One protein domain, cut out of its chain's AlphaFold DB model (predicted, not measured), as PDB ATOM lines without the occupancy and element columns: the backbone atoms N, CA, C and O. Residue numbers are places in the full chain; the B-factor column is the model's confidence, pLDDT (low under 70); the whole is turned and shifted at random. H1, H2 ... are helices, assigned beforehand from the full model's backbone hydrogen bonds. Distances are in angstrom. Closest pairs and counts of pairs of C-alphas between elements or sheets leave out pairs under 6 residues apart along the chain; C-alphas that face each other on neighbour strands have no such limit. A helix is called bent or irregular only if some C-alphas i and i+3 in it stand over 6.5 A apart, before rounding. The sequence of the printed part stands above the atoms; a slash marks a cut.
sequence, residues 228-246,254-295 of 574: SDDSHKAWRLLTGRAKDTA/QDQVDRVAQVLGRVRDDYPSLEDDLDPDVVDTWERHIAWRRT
ATOM      1  N   SER A 228     123.049 113.054 170.029       68.81
ATOM      2  CA  SER A 228     124.422 113.243 169.510       68.81
ATOM      3  C   SER A 228     124.558 112.981 168.000       68.81
ATOM      4  O   SER A 228     125.659 112.750 167.500       68.81
ATOM      5  N   ASP A 229     123.435 112.965 167.284       75.94
ATOM      6  CA  ASP A 229     123.334 112.639 165.858       75.94
ATOM      7  C   ASP A 229     123.667 113.853 164.965       75.94
ATOM      8  O   ASP A 229     123.849 114.982 165.425       75.94
ATOM      9  N   ASP A 230     123.733 113.646 163.654       76.75
ATOM     10  CA  ASP A 230     123.982 114.696 162.671       76.75
ATOM     11  C   ASP A 230     122.915 115.802 162.682       76.75
ATOM     12  O   ASP A 230     123.228 116.947 162.351       76.75
ATOM     13  N   SER A 231     121.698 115.500 163.146       77.31
ATOM     14  CA  SER A 231     120.633 116.489 163.379       77.31
ATOM     15  C   SER A 231     121.032 117.531 164.430       77.31
ATOM     16  O   SER A 231     120.805 118.722 164.244       77.31
ATOM     17  N   HIS A 232     121.723 117.109 165.493       82.88
ATOM     18  CA  HIS A 232     122.244 118.012 166.519       82.88
ATOM     19  C   HIS A 232     123.369 118.897 165.992       82.88
ATOM     20  O   HIS A 232     123.435 120.091 166.280       82.88
ATOM     21  N   LYS A 233     124.256 118.323 165.171       81.56
ATOM     22  CA  LYS A 233     125.312 119.094 164.505       81.56
ATOM     23  C   LYS A 233     124.705 120.135 163.568       81.56
ATOM     24  O   LYS A 233     125.181 121.262 163.556       81.56
ATOM     25  N   ALA A 234     123.680 119.765 162.797       83.44
ATOM     26  CA  ALA A 234     122.939 120.676 161.928       83.44
ATOM     27  C   ALA A 234     122.257 121.796 162.729       83.44
ATOM     28  O   ALA A 234     122.452 122.962 162.400       83.44
ATOM     29  N   TRP A 235     121.569 121.462 163.823       86.75
ATOM     30  CA  TRP A 235     120.956 122.437 164.730       86.75
ATOM     31  C   TRP A 235     121.971 123.440 165.291       86.75
ATOM     32  O   TRP A 235     121.792 124.644 165.130       86.75
ATOM     33  N   ARG A 236     123.100 122.974 165.850       86.44
ATOM     34  CA  ARG A 236     124.169 123.866 166.350       86.44
ATOM     35  C   ARG A 236     124.768 124.770 165.280       86.44
ATOM     36  O   ARG A 236     125.316 125.819 165.596       86.44
ATOM     37  N   LEU A 237     124.772 124.323 164.026       83.12
ATOM     38  CA  LEU A 237     125.295 125.134 162.934       83.12
ATOM     39  C   LEU A 237     124.354 126.271 162.606       83.12
ATOM     40  O   LEU A 237     124.834 127.376 162.420       83.12
ATOM     41  N   LEU A 238     123.057 125.983 162.532       84.19
ATOM     42  CA  LEU A 238     122.036 126.968 162.199       84.19
ATOM     43  C   LEU A 238     121.826 127.987 163.323       84.19
ATOM     44  O   LEU A 238     121.540 129.136 163.035       84.19
ATOM     45  N   THR A 239     122.026 127.583 164.577       87.06
ATOM     46  CA  THR A 239     121.926 128.452 165.768       87.06
ATOM     47  C   THR A 239     123.255 129.132 166.145       87.06
ATOM     48  O   THR A 239     123.312 129.961 167.051       87.06
ATOM     49  N   GLY A 240     124.363 128.773 165.486       77.81
ATOM     50  CA  GLY A 240     125.696 129.329 165.740       77.81
ATOM     51  C   GLY A 240     125.984 130.585 164.913       77.81
ATOM     52  O   GLY A 240     125.413 130.778 163.848       77.81
ATOM     53  N   ARG A 241     126.931 131.429 165.352       60.44
ATOM     54  CA  ARG A 241     127.259 132.682 164.642       60.44
ATOM     55  C   ARG A 241     128.042 132.454 163.344       60.44
ATOM     56  O   ARG A 241     128.988 131.663 163.294       60.44
ATOM     57  N   ALA A 242     127.769 133.280 162.332       54.59
ATOM     58  CA  ALA A 242     128.402 133.246 161.004       54.59
ATOM     59  C   ALA A 242     129.952 133.330 160.966       54.59
ATOM     60  O   ALA A 242     130.575 132.966 159.965       54.59
ATOM     61  N   LYS A 243     130.617 133.789 162.038       51.91
ATOM     62  CA  LYS A 243     132.091 133.906 162.081       51.91
ATOM     63  C   LYS A 243     132.811 132.555 162.211       51.91
ATOM     64  O   LYS A 243     133.944 132.439 161.745       51.91
ATOM     65  N   ASP A 244     132.142 131.523 162.723       51.12
ATOM     66  CA  ASP A 244     132.748 130.201 162.956       51.12
ATOM     67  C   ASP A 244     132.626 129.246 161.751       51.12
ATOM     68  O   ASP A 244     133.160 128.134 161.748       51.12
ATOM     69  N   THR A 245     131.958 129.674 160.675       53.06
ATOM     70  CA  THR A 245     131.667 128.846 159.492       53.06
ATOM     71  C   THR A 245     132.643 129.045 158.322       53.06
ATOM     72  O   THR A 245     132.588 128.286 157.354       53.06
ATOM     73  N   ALA A 246     133.571 130.007 158.382       50.97
ATOM     74  CA  ALA A 246     134.372 130.426 157.223       50.97
ATOM     75  C   ALA A 246     135.404 129.388 156.718       50.97
ATOM     76  O   ALA A 246     135.592 129.258 155.510       50.97
ATOM     77  N   GLN A 254     128.168 114.963 151.733       61.72
ATOM     78  CA  GLN A 254     126.788 115.076 151.237       61.72
ATOM     79  C   GLN A 254     125.753 114.978 152.372       61.72
ATOM     80  O   GLN A 254     124.846 115.805 152.443       61.72
ATOM     81  N   ASP A 255     125.986 114.066 153.312       66.81
ATOM     82  CA  ASP A 255     125.072 113.771 154.415       66.81
ATOM     83  C   ASP A 255     124.777 115.002 155.283       66.81
ATOM     84  O   ASP A 255     123.652 115.204 155.722       66.81
ATOM     85  N   GLN A 256     125.744 115.900 155.478       75.00
ATOM     86  CA  GLN A 256     125.539 117.073 156.325       75.00
ATOM     87  C   GLN A 256     124.691 118.164 155.661       75.00
ATOM     88  O   GLN A 256     123.962 118.871 156.350       75.00
ATOM     89  N   VAL A 257     124.778 118.308 154.335       77.06
ATOM     90  CA  VAL A 257     123.939 119.256 153.582       77.06
ATOM     91  C   VAL A 257     122.487 118.795 153.624       77.06
ATOM     92  O   VAL A 257     121.598 119.595 153.906       77.06
ATOM     93  N   ASP A 258     122.270 117.499 153.405       80.25
ATOM     94  CA  ASP A 258     120.942 116.895 153.440       80.25
ATOM     95  C   ASP A 258     120.338 116.989 154.852       80.25
ATOM     96  O   ASP A 258     119.163 117.317 155.002       80.25
ATOM     97  N   ARG A 259     121.154 116.816 155.901       83.69
ATOM     98  CA  ARG A 259     120.727 116.997 157.299       83.69
ATOM     99  C   ARG A 259     120.376 118.440 157.642       83.69
ATOM    100  O   ARG A 259     119.368 118.659 158.303       83.69
ATOM    101  N   VAL A 260     121.151 119.422 157.184       84.69
ATOM    102  CA  VAL A 260     120.813 120.843 157.382       84.69
ATOM    103  C   VAL A 260     119.517 121.201 156.654       84.69
ATOM    104  O   VAL A 260     118.653 121.838 157.245       84.69
ATOM    105  N   ALA A 261     119.342 120.736 155.415       84.00
ATOM    106  CA  ALA A 261     118.100 120.933 154.672       84.00
ATOM    107  C   ALA A 261     116.895 120.280 155.371       84.00
ATOM    108  O   ALA A 261     115.820 120.869 155.414       84.00
ATOM    109  N   GLN A 262     117.077 119.085 155.943       84.81
ATOM    110  CA  GLN A 262     116.040 118.380 156.696       84.81
ATOM    111  C   GLN A 262     115.655 119.119 157.984       84.81
ATOM    112  O   GLN A 262     114.471 119.237 158.280       84.81
ATOM    113  N   VAL A 263     116.639 119.613 158.740       84.12
ATOM    114  CA  VAL A 263     116.397 120.389 159.964       84.12
ATOM    115  C   VAL A 263     115.697 121.710 159.640       84.12
ATOM    116  O   VAL A 263     114.714 122.030 160.297       84.12
ATOM    117  N   LEU A 264     116.134 122.431 158.600       85.56
ATOM    118  CA  LEU A 264     115.479 123.671 158.160       85.56
ATOM    119  C   LEU A 264     114.045 123.446 157.680       85.56
ATOM    120  O   LEU A 264     113.165 124.216 158.043       85.56
ATOM    121  N   GLY A 265     113.808 122.394 156.891       83.19
ATOM    122  CA  GLY A 265     112.456 122.032 156.462       83.19
ATOM    123  C   GLY A 265     111.561 121.744 157.662       83.19
ATOM    124  O   GLY A 265     110.502 122.332 157.793       83.19
ATOM    125  N   ARG A 266     112.047 120.943 158.615       81.06
ATOM    126  CA  ARG A 266     111.289 120.618 159.825       81.06
ATOM    127  C   ARG A 266     110.964 121.835 160.692       81.06
ATOM    128  O   ARG A 266     109.860 121.917 161.208       81.06
ATOM    129  N   VAL A 267     111.902 122.770 160.851       81.56
ATOM    130  CA  VAL A 267     111.628 124.030 161.559       81.56
ATOM    131  C   VAL A 267     110.518 124.804 160.849       81.56
ATOM    132  O   VAL A 267     109.566 125.207 161.490       81.56
ATOM    133  N   ARG A 268     110.568 124.956 159.528       81.25
ATOM    134  CA  ARG A 268     109.580 125.776 158.805       81.25
ATOM    135  C   ARG A 268     108.212 125.132 158.643       81.25
ATOM    136  O   ARG A 268     107.209 125.836 158.666       81.25
ATOM    137  N   ASP A 269     108.192 123.821 158.446       70.81
ATOM    138  CA  ASP A 269     106.971 123.079 158.149       70.81
ATOM    139  C   ASP A 269     106.233 122.693 159.441       70.81
ATOM    140  O   ASP A 269     105.011 122.818 159.504       70.81
ATOM    141  N   ASP A 270     106.967 122.260 160.478       69.56
ATOM    142  CA  ASP A 270     106.374 121.716 161.706       69.56
ATOM    143  C   ASP A 270     106.452 122.682 162.905       69.56
ATOM    144  O   ASP A 270     105.562 122.649 163.756       69.56
ATOM    145  N   TYR A 271     107.507 123.509 163.011       79.50
ATOM    146  CA  TYR A 271     107.807 124.311 164.215       79.50
ATOM    147  C   TYR A 271     108.293 125.742 163.907       79.50
ATOM    148  O   TYR A 271     109.422 126.101 164.276       79.50
ATOM    149  N   PRO A 272     107.498 126.565 163.199       73.31
ATOM    150  CA  PRO A 272     107.943 127.867 162.700       73.31
ATOM    151  C   PRO A 272     108.386 128.825 163.815       73.31
ATOM    152  O   PRO A 272     109.197 129.712 163.567       73.31
ATOM    153  N   SER A 273     107.933 128.625 165.059       74.62
ATOM    154  CA  SER A 273     108.392 129.418 166.209       74.62
ATOM    155  C   SER A 273     109.891 129.267 166.508       74.62
ATOM    156  O   SER A 273     110.480 130.132 167.151       74.62
ATOM    157  N   LEU A 274     110.531 128.191 166.039       82.81
ATOM    158  CA  LEU A 274     111.969 127.962 166.208       82.81
ATOM    159  C   LEU A 274     112.827 128.725 165.197       82.81
ATOM    160  O   LEU A 274     114.052 128.682 165.296       82.81
ATOM    161  N   GLU A 275     112.221 129.402 164.220       85.44
ATOM    162  CA  GLU A 275     112.962 130.173 163.223       85.44
ATOM    163  C   GLU A 275     113.668 131.388 163.856       85.44
ATOM    164  O   GLU A 275     114.772 131.736 163.439       85.44
ATOM    165  N   ASP A 276     113.106 131.931 164.945       80.44
ATOM    166  CA  ASP A 276     113.696 133.007 165.755       80.44
ATOM    167  C   ASP A 276     115.010 132.597 166.454       80.44
ATOM    168  O   ASP A 276     115.833 133.453 166.785       80.44
ATOM    169  N   ASP A 277     115.239 131.294 166.660       82.69
ATOM    170  CA  ASP A 277     116.471 130.775 167.271       82.69
ATOM    171  C   ASP A 277     117.628 130.652 166.260       82.69
ATOM    172  O   ASP A 277     118.778 130.416 166.649       82.69
ATOM    173  N   LEU A 278     117.344 130.747 164.956       87.06
ATOM    174  CA  LEU A 278     118.326 130.523 163.897       87.06
ATOM    175  C   LEU A 278     119.080 131.815 163.549       87.06
ATOM    176  O   LEU A 278     118.507 132.900 163.486       87.06
ATOM    177  N   ASP A 279     120.376 131.705 163.247       84.62
ATOM    178  CA  ASP A 279     121.162 132.826 162.728       84.62
ATOM    179  C   ASP A 279     120.801 133.055 161.241       84.62
ATOM    180  O   ASP A 279     121.070 132.186 160.397       84.62
ATOM    181  N   PRO A 280     120.207 134.211 160.884       84.00
ATOM    182  CA  PRO A 280     119.676 134.443 159.544       84.00
ATOM    183  C   PRO A 280     120.768 134.459 158.464       84.00
ATOM    184  O   PRO A 280     120.540 133.981 157.351       84.00
ATOM    185  N   ASP A 281     121.979 134.929 158.785       80.94
ATOM    186  CA  ASP A 281     123.107 134.960 157.841       80.94
ATOM    187  C   ASP A 281     123.623 133.542 157.548       80.94
ATOM    188  O   ASP A 281     124.081 133.220 156.436       80.94
ATOM    189  N   VAL A 282     123.561 132.674 158.560       81.12
ATOM    190  CA  VAL A 282     123.916 131.263 158.424       81.12
ATOM    191  C   VAL A 282     122.860 130.512 157.624       81.12
ATOM    192  O   VAL A 282     123.229 129.756 156.719       81.12
ATOM    193  N   VAL A 283     121.575 130.747 157.887       84.69
ATOM    194  CA  VAL A 283     120.466 130.153 157.124       84.69
ATOM    195  C   VAL A 283     120.576 130.512 155.639       84.69
ATOM    196  O   VAL A 283     120.712 129.609 154.813       84.69
ATOM    197  N   ASP A 284     120.661 131.800 155.297       83.00
ATOM    198  CA  ASP A 284     120.789 132.289 153.911       83.00
ATOM    199  C   ASP A 284     122.029 131.700 153.201       83.00
ATOM    200  O   ASP A 284     122.024 131.306 152.028       83.00
ATOM    201  N   THR A 285     123.130 131.541 153.937       80.81
ATOM    202  CA  THR A 285     124.314 130.823 153.455       80.81
ATOM    203  C   THR A 285     124.014 129.377 153.053       80.81
ATOM    204  O   THR A 285     124.464 128.935 151.985       80.81
ATOM    205  N   TRP A 286     123.328 128.625 153.912       81.56
ATOM    206  CA  TRP A 286     123.035 127.215 153.678       81.56
ATOM    207  C   TRP A 286     122.011 127.037 152.569       81.56
ATOM    208  O   TRP A 286     122.196 126.167 151.721       81.56
ATOM    209  N   GLU A 287     121.007 127.901 152.498       82.75
ATOM    210  CA  GLU A 287     120.014 127.896 151.430       82.75
ATOM    211  C   GLU A 287     120.640 128.101 150.060       82.75
ATOM    212  O   GLU A 287     120.391 127.311 149.148       82.75
ATOM    213  N   ARG A 288     121.542 129.081 149.918       78.50
ATOM    214  CA  ARG A 288     122.303 129.258 148.673       78.50
ATOM    215  C   ARG A 288     123.104 128.013 148.309       78.50
ATOM    216  O   ARG A 288     123.179 127.654 147.134       78.50
ATOM    217  N   HIS A 289     123.697 127.338 149.292       74.00
ATOM    218  CA  HIS A 289     124.458 126.111 149.050       74.00
ATOM    219  C   HIS A 289     123.558 124.935 148.631       74.00
ATOM    220  O   HIS A 289     123.895 124.203 147.696       74.00
ATOM    221  N   ILE A 290     122.407 124.768 149.286       78.62
ATOM    222  CA  ILE A 290     121.397 123.747 148.974       78.62
ATOM    223  C   ILE A 290     120.816 123.995 147.572       78.62
ATOM    224  O   ILE A 290     120.751 123.070 146.757       78.62
ATOM    225  N   ALA A 291     120.461 125.243 147.258       76.19
ATOM    226  CA  ALA A 291     119.934 125.658 145.961       76.19
ATOM    227  C   ALA A 291     120.948 125.417 144.832       76.19
ATOM    228  O   ALA A 291     120.612 124.782 143.830       76.19
ATOM    229  N   TRP A 292     122.209 125.819 145.033       67.31
ATOM    230  CA  TRP A 292     123.294 125.576 144.079       67.31
ATOM    231  C   TRP A 292     123.468 124.083 143.755       67.31
ATOM    232  O   TRP A 292     123.674 123.723 142.595       67.31
ATOM    233  N   ARG A 293     123.325 123.187 144.744       66.19
ATOM    234  CA  ARG A 293     123.404 121.735 144.504       66.19
ATOM    235  C   ARG A 293     122.166 121.141 143.830       66.19
ATOM    236  O   ARG A 293     122.322 120.190 143.062       66.19
ATOM    237  N   ARG A 294     120.962 121.653 144.114       66.19
ATOM    238  CA  ARG A 294     119.707 121.180 143.491       66.19
ATOM    239  C   ARG A 294     119.628 121.543 142.011       66.19
ATOM    240  O   ARG A 294     119.144 120.738 141.218       66.19
ATOM    241  N   THR A 295     120.151 122.702 141.613       55.44
ATOM    242  CA  THR A 295     120.317 123.035 140.194       55.44
ATOM    243  C   THR A 295     121.372 122.101 139.592       55.44
ATOM    244  O   THR A 295     122.526 122.115 140.009       55.44
TER     245      THR A 295
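AT A GLANCE: This is residues 228 to 246 and 254 to 295 of the 574 residues of the protein "TonB family protein" of Caulobacter sp. 17J65-9 (UniProt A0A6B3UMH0). Three helices, H1, H3 and H5, pack at steep angles into a small core: H1 crosses H3, and H5 reaches H3 as well as the end of H1. Short H4 makes a corner at the far end of H3 and leads back toward H5, while the small H2 lies at the outside near the first residues of H5. The printed part has 61 residues with five named helices, H1 to H5 in chain order, and no named strand: all helix. It is compact, with a radius of gyration of the C-alphas of 11.0 A, and rounded, spanning 29 by 26 by 23 A.

IN THESE COORDINATES: Find C-alpha 230 at (123.982, 114.696, 162.671); from there H1 runs to residue 238, 12.4 A. H2 is residues 242 to 245. After the cut, H3 runs 23.9 A from residue 254 to 270. H4 is residues 272 to 277, not irregular, but only just: C-alphas 273 and 276 are 6.4 A apart. H5, residues 280 to 294, runs 20.8 A to C-alpha 294 at (119.707, 121.180, 143.491).

HOW THE PARTS SIT: Start at the hub, H3. Its residues 256 to 263 touch H1, closest at C-alphas 234 and 260, 5.0 A, only just about perpendicular at 71 degrees. Its residues 257 to 261 touch H5, closest at C-alphas 257 and 290, 6.9 A, at a steep tilt of 61 degrees, opposite ways. H4 touches H3 only at the corner, closest at C-alphas 267 and 274, 6.1 A. H1 and H5 only just touch, with 3 pairs of C-alphas within 8 A, and only at their ends; closest are C-alphas 238 and 282, 6.0 A. H2 is close to H5 but not clearly touching, C-alphas 242 and 282 being 5.5 A apart. In H1, H3 and H5 every O i to N i+4 pair is within hydrogen-bond range; H4 has 0 of 2, but 2 of 3 O i to N i+3 pairs, and H2 is too short for an O i to N i+4 pair.

THE WHOLE: The farthest C-alphas, 228 and 295, are 31.2 A apart. Residues 247 to 253 are not printed; C-alphas 246 and 254 are 18.1 A apart across this cut. The links printed whole are tight. Look for pLDDT under 70 at residues 228, 241 to 246, 254 to 255, 270 and 292 to 295.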